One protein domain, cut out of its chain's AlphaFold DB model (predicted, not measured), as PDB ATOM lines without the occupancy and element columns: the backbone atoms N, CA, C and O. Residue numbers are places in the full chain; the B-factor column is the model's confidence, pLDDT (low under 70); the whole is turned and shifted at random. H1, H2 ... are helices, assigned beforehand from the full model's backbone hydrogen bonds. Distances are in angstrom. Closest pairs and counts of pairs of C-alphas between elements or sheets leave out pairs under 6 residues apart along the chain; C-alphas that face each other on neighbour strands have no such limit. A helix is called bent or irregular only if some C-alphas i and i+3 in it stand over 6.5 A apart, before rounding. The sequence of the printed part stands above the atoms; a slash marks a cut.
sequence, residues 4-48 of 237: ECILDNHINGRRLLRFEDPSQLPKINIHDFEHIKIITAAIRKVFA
ATOM      1  N   GLU A   4       4.542  -8.919  10.492       73.62
ATOM      2  CA  GLU A   4       5.011  -7.924   9.520       73.62
ATOM      3  C   GLU A   4       4.283  -8.041   8.176       73.62
ATOM      4  O   GLU A   4       3.808  -7.052   7.627       73.62
ATOM      5  N   CYS A   5       4.048  -9.267   7.698       67.75
ATOM      6  CA  CYS A   5       3.417  -9.498   6.401       67.75
ATOM      7  C   CYS A   5       1.950  -9.032   6.362       67.75
ATOM      8  O   CYS A   5       1.427  -8.668   5.309       67.75
ATOM      9  N   ILE A   6       1.271  -9.026   7.510       69.56
ATOM     10  CA  ILE A   6      -0.114  -8.553   7.638       69.56
ATOM     11  C   ILE A   6      -0.157  -7.020   7.681       69.56
ATOM     12  O   ILE A   6      -1.071  -6.414   7.106       69.56
ATOM     13  N   LEU A   7       0.830  -6.410   8.342       74.81
ATOM     14  CA  LEU A   7       0.943  -4.964   8.524       74.81
ATOM     15  C   LEU A   7       1.353  -4.265   7.225       74.81
ATOM     16  O   LEU A   7       0.643  -3.355   6.793       74.81
ATOM     17  N   ASP A   8       2.393  -4.760   6.554       79.44
ATOM     18  CA  ASP A   8       2.905  -4.196   5.298       79.44
ATOM     19  C   ASP A   8       1.882  -4.297   4.158       79.44
ATOM     20  O   ASP A   8       1.779  -3.419   3.303       79.44
ATOM     21  N   ASN A   9       1.054  -5.348   4.165       72.62
ATOM     22  CA  ASN A   9      -0.006  -5.537   3.174       72.62
ATOM     23  C   ASN A   9      -1.336  -4.865   3.555       72.62
ATOM     24  O   ASN A   9      -2.314  -5.017   2.814       72.62
ATOM     25  N   HIS A  10      -1.417  -4.143   4.681       77.19
ATOM     26  CA  HIS A  10      -2.625  -3.466   5.174       77.19
ATOM     27  C   HIS A  10      -3.893  -4.344   5.062       77.19
ATOM     28  O   HIS A  10      -4.853  -4.025   4.340       77.19
ATOM     29  N   ILE A  11      -3.878  -5.531   5.679       75.50
ATOM     30  CA  ILE A  11      -4.965  -6.514   5.552       75.50
ATOM     31  C   ILE A  11      -6.148  -6.141   6.465       75.50
ATOM     32  O   ILE A  11      -6.164  -6.436   7.653       75.50
ATOM     33  N   ASN A  12      -7.195  -5.551   5.880       78.69
ATOM     34  CA  ASN A  12      -8.474  -5.285   6.561       78.69
ATOM     35  C   ASN A  12      -9.407  -6.515   6.551       78.69
ATOM     36  O   ASN A  12      -9.267  -7.398   5.705       78.69
ATOM     37  N   GLY A  13     -10.457  -6.538   7.387       72.00
ATOM     38  CA  GLY A  13     -11.423  -7.657   7.454       72.00
ATOM     39  C   GLY A  13     -12.062  -8.040   6.105       72.00
ATOM     40  O   GLY A  13     -12.292  -9.213   5.823       72.00
ATOM     41  N   ARG A  14     -12.251  -7.067   5.201       68.94
ATOM     42  CA  ARG A  14     -12.712  -7.304   3.819       68.94
ATOM     43  C   ARG A  14     -11.642  -7.933   2.915       68.94
ATOM     44  O   ARG A  14     -11.982  -8.689   2.011       68.94
ATOM     45  N   ARG A  15     -10.358  -7.624   3.137       74.69
ATOM     46  CA  ARG A  15      -9.230  -8.272   2.442       74.69
ATOM     47  C   ARG A  15      -9.029  -9.704   2.937       74.69
ATOM     48  O   ARG A  15      -8.660 -10.550   2.135       74.69
ATOM     49  N   LEU A  16      -9.369  -9.983   4.193       79.56
ATOM     50  CA  LEU A  16      -9.262 -11.302   4.816       79.56
ATOM     51  C   LEU A  16     -10.147 -12.362   4.127       79.56
ATOM     52  O   LEU A  16      -9.712 -13.486   3.907       79.56
ATOM     53  N   LEU A  17     -11.335 -11.969   3.653       72.56
ATOM     54  CA  LEU A  17     -12.212 -12.814   2.825       72.56
ATOM     55  C   LEU A  17     -11.579 -13.257   1.493       72.56
ATOM     56  O   LEU A  17     -12.000 -14.265   0.934       72.56
ATOM     57  N   ARG A  18     -10.567 -12.543   0.970       74.19
ATOM     58  CA  ARG A  18      -9.876 -12.938  -0.276       74.19
ATOM     59  C   ARG A  18      -9.013 -14.185  -0.099       74.19
ATOM     60  O   ARG A  18      -8.720 -14.842  -1.090       74.19
ATOM     61  N   PHE A  19      -8.628 -14.503   1.134       78.75
ATOM     62  CA  PHE A  19      -7.814 -15.672   1.467       78.75
ATOM     63  C   PHE A  19      -8.642 -16.930   1.734       78.75
ATOM     64  O   PHE A  19      -8.100 -17.941   2.158       78.75
ATOM     65  N   GLU A  20      -9.952 -16.892   1.485       71.88
ATOM     66  CA  GLU A  20     -10.787 -18.094   1.440       71.88
ATOM     67  C   GLU A  20     -10.460 -18.975   0.213       71.88
ATOM     68  O   GLU A  20     -10.623 -20.201   0.264       71.88
ATOM     69  N   ASP A  21      -9.907 -18.348  -0.836       74.00
ATOM     70  CA  ASP A  21      -9.205 -18.993  -1.942       74.00
ATOM     71  C   ASP A  21      -7.679 -19.008  -1.661       74.00
ATOM     72  O   ASP A  21      -7.014 -17.965  -1.665       74.00
ATOM     73  N   PRO A  22      -7.085 -20.182  -1.431       75.88
ATOM     74  CA  PRO A  22      -5.671 -20.353  -1.107       75.88
ATOM     75  C   PRO A  22      -4.717 -20.035  -2.250       75.88
ATOM     76  O   PRO A  22      -3.527 -19.884  -1.998       75.88
ATOM     77  N   SER A  23      -5.196 -19.868  -3.486       79.81
ATOM     78  CA  SER A  23      -4.354 -19.372  -4.586       79.81
ATOM     79  C   SER A  23      -3.846 -17.936  -4.361       79.81
ATOM     80  O   SER A  23      -2.924 -17.488  -5.044       79.81
ATOM     81  N   GLN A  24      -4.435 -17.195  -3.411       81.56
ATOM     82  CA  GLN A  24      -4.041 -15.820  -3.088       81.56
ATOM     83  C   GLN A  24      -2.965 -15.723  -1.998       81.56
ATOM     84  O   GLN A  24      -2.305 -14.692  -1.905       81.56
ATOM     85  N   LEU A  25      -2.767 -16.772  -1.197       83.88
ATOM     86  CA  LEU A  25      -1.802 -16.787  -0.092       83.88
ATOM     87  C   LEU A  25      -0.330 -16.771  -0.572       83.88
ATOM     88  O   LEU A  25       0.449 -15.985  -0.032       83.88
ATOM     89  N   PRO A  26       0.052 -17.467  -1.662       88.06
ATOM     90  CA  PRO A  26       1.402 -17.360  -2.230       88.06
ATOM     91  C   PRO A  26       1.780 -15.951  -2.706       88.06
ATOM     92  O   PRO A  26       2.949 -15.577  -2.685       88.06
ATOM     93  N   LYS A  27       0.801 -15.124  -3.096       83.25
ATOM     94  CA  LYS A  27       1.043 -13.755  -3.593       83.25
ATOM     95  C   LYS A  27       1.410 -12.762  -2.493       83.25
ATOM     96  O   LYS A  27       1.954 -11.708  -2.794       83.25
ATOM     97  N   ILE A  28       1.103 -13.099  -1.243       82.38
ATOM     98  CA  ILE A  28       1.535 -12.360  -0.051       82.38
ATOM     99  C   ILE A  28       2.698 -13.077   0.640       82.38
ATOM    100  O   ILE A  28       2.887 -12.945   1.841       82.38
ATOM    101  N   ASN A  29       3.466 -13.860  -0.123       86.00
ATOM    102  CA  ASN A  29       4.648 -14.575   0.342       86.00
ATOM    103  C   ASN A  29       4.387 -15.730   1.331       86.00
ATOM    104  O   ASN A  29       5.280 -16.123   2.078       86.00
ATOM    105  N   ILE A  30       3.184 -16.320   1.324       84.50
ATOM    106  CA  ILE A  30       2.871 -17.537   2.091       84.50
ATOM    107  C   ILE A  30       2.878 -18.737   1.140       84.50
ATOM    108  O   ILE A  30       1.874 -19.029   0.494       84.50
ATOM    109  N   HIS A  31       4.019 -19.422   1.058       86.25
ATOM    110  CA  HIS A  31       4.236 -20.548   0.133       86.25
ATOM    111  C   HIS A  31       4.060 -21.930   0.772       86.25
ATOM    112  O   HIS A  31       3.943 -22.925   0.064       86.25
ATOM    113  N   ASP A  32       4.018 -22.000   2.102       90.56
ATOM    114  CA  ASP A  32       3.887 -23.262   2.828       90.56
ATOM    115  C   ASP A  32       2.451 -23.805   2.759       90.56
ATOM    116  O   ASP A  32       1.488 -23.156   3.184       90.56
ATOM    117  N   PHE A  33       2.310 -25.019   2.230       86.31
ATOM    118  CA  PHE A  33       1.027 -25.667   2.003       86.31
ATOM    119  C   PHE A  33       0.250 -25.939   3.298       86.31
ATOM    120  O   PHE A  33      -0.979 -25.805   3.308       86.31
ATOM    121  N   GLU A  34       0.929 -26.267   4.403       89.12
ATOM    122  CA  GLU A  34       0.246 -26.506   5.679       89.12
ATOM    123  C   GLU A  34      -0.355 -25.216   6.237       89.12
ATOM    124  O   GLU A  34      -1.531 -25.174   6.616       89.12
ATOM    125  N   HIS A  35       0.405 -24.123   6.184       85.62
ATOM    126  CA  HIS A  35      -0.079 -22.803   6.585       85.62
ATOM    127  C   HIS A  35      -1.258 -22.341   5.730       85.62
ATOM    128  O   HIS A  35      -2.249 -21.831   6.258       85.62
ATOM    129  N   ILE A  36      -1.196 -22.574   4.420       86.75
ATOM    130  CA  ILE A  36      -2.280 -22.263   3.488       86.75
ATOM    131  C   ILE A  36      -3.578 -22.981   3.892       86.75
ATOM    132  O   ILE A  36      -4.659 -22.378   3.909       86.75
ATOM    133  N   LYS A  37      -3.475 -24.257   4.269       84.56
ATOM    134  CA  LYS A  37      -4.607 -25.095   4.683       84.56
ATOM    135  C   LYS A  37      -5.210 -24.647   6.020       84.56
ATOM    136  O   LYS A  37      -6.431 -24.583   6.150       84.56
ATOM    137  N   ILE A  38      -4.370 -24.288   6.993       88.62
ATOM    138  CA  ILE A  38      -4.805 -23.814   8.319       88.62
ATOM    139  C   ILE A  38      -5.504 -22.451   8.209       88.62
ATOM    140  O   ILE A  38      -6.595 -22.264   8.751       88.62
ATOM    141  N   ILE A  39      -4.916 -21.510   7.464       85.25
ATOM    142  CA  ILE A  39      -5.453 -20.153   7.293       85.25
ATOM    143  C   ILE A  39      -6.802 -20.194   6.570       85.25
ATOM    144  O   ILE A  39      -7.779 -19.617   7.050       85.25
ATOM    145  N   THR A  40      -6.895 -20.921   5.454       81.62
ATOM    146  CA  THR A  40      -8.164 -21.056   4.716       81.62
ATOM    147  C   THR A  40      -9.267 -21.689   5.565       81.62
ATOM    148  O   THR A  40     -10.410 -21.233   5.517       81.62
ATOM    149  N   ALA A  41      -8.947 -22.705   6.373       81.06
ATOM    150  CA  ALA A  41      -9.908 -23.341   7.274       81.06
ATOM    151  C   ALA A  41     -10.414 -22.380   8.366       81.06
ATOM    152  O   ALA A  41     -11.621 -22.301   8.606       81.06
ATOM    153  N   ALA A  42      -9.517 -21.609   8.987       83.75
ATOM    154  CA  ALA A  42      -9.873 -20.638  10.021       83.75
ATOM    155  C   ALA A  42     -10.767 -19.514   9.473       83.75
ATOM    156  O   ALA A  42     -11.785 -19.175  10.076       83.75
ATOM    157  N   ILE A  43     -10.445 -18.987   8.290       79.94
ATOM    158  CA  ILE A  43     -11.224 -17.926   7.638       79.94
ATOM    159  C   ILE A  43     -12.634 -18.418   7.294       79.94
ATOM    160  O   ILE A  43     -13.615 -17.733   7.580       79.94
ATOM    161  N   ARG A  44     -12.768 -19.639   6.762       74.25
ATOM    162  CA  ARG A  44     -14.084 -20.238   6.479       74.25
ATOM    163  C   ARG A  44     -14.940 -20.406   7.727       74.25
ATOM    164  O   ARG A  44     -16.149 -20.177   7.658       74.25
ATOM    165  N   LYS A  45     -14.313 -20.760   8.854       77.38
ATOM    166  CA  LYS A  45     -14.970 -20.887  10.159       77.38
ATOM    167  C   LYS A  45     -15.467 -19.536  10.677       77.38
ATOM    168  O   LYS A  45     -16.603 -19.451  11.128       77.38
ATOM    169  N   VAL A  46     -14.657 -18.480  10.564       82.25
ATOM    170  CA  VAL A  46     -15.016 -17.121  11.016       82.25
ATOM    171  C   VAL A  46     -16.191 -16.548  10.224       82.25
ATOM    172  O   VAL A  46     -17.069 -15.910  10.797       82.25
ATOM    173  N   PHE A  47     -16.239 -16.793   8.914       71.94
ATOM    174  CA  PHE A  47     -17.274 -16.229   8.045       71.94
ATOM    175  C   PHE A  47     -18.474 -17.164   7.788       71.94
ATOM    176  O   PHE A  47     -19.339 -16.795   6.995       71.94
ATOM    177  N   ALA A  48     -18.542 -18.328   8.457       63.16
ATOM    178  CA  ALA A  48     -19.642 -19.306   8.390       63.16
ATOM    179  C   ALA A  48     -20.096 -19.601   6.952       63.16
ATOM    180  O   ALA A  48     -21.184 -19.238   6.500       63.16
TER     181      ALA A  48
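AT A GLANCE: This is residues 4 to 48 of the 237 residues of an uncharacterized protein of Spodoptera exigua (UniProt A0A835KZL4). The longest helix, H3, makes one side of this small model, and the shorter H2 meets its later half at a steep angle, with the last residue of H2 in the closest pair between them. A long loop, residues 21 to 32, leads from the end of H2 to the start of H3, while the little helix H1 lies away from both helices, joined to H2 by a tight link; residues 10 to 15, of which 13 to 15 belong to H2, stick out. The printed part has 45 residues with three named helices, in the order H1, H2, H3, and no named strand; the class is all helix. The whole is compact, with a radius of gyration of the C-alphas of 10.0 A, and rounded, spanning 27 by 23 by 15 A.

HOW THE PARTS SIT: H1, residues 4 to 8, touches no helix. It is apart from H2, residues 13 to 20, although a tight link of 4 residues joins them. H1 is also apart from H3, residues 33 to 46. H2 and H3 touch, with 9 pairs of C-alphas within 8 A, and H3 does so with residues 39 to 44 alone. Their closest C-alphas are those of Glu 20 and Thr 40, 5.1 A apart. The lines of H2 and H3 stand at a steep tilt of 53 degrees, and the two helices run opposite ways. Their centres are 11.4 A apart. In H1 and H3 every O i to N i+4 pair is within hydrogen-bond range; in H2 it is 0 of 4, beside 4 of 5 O i to N i+3 pairs.

IN THESE COORDINATES: H1 begins with C-alpha 4 at (5.011, -7.924, 9.520) and runs from Glu 4 to Asp 8, 5 residues. H2 runs from Gly 13 to Glu 20, 8 residues and 12.1 A from first to last C-alpha, and its last C-alpha is at (-10.787, -18.094, 1.440). H3 runs from Phe 33 to Val 46, 14 residues and 20.3 A, and ends with C-alpha 46 at (-15.016, -17.121, 11.016). No helix is bent or irregular.

THE WHOLE: The two C-alphas farthest apart are those of Asp 8 and Ala 48, at 27.3 A. The printed part has no cut from residue 4 to residue 48. The link from H2 to H3 is long, with 12 residues, whose C-alphas lie 5 to 12 A from the mean of the C-alphas. The mean pLDDT of the printed part is 79.1, and it is under 70 at residues 5 to 6, 14 and 48.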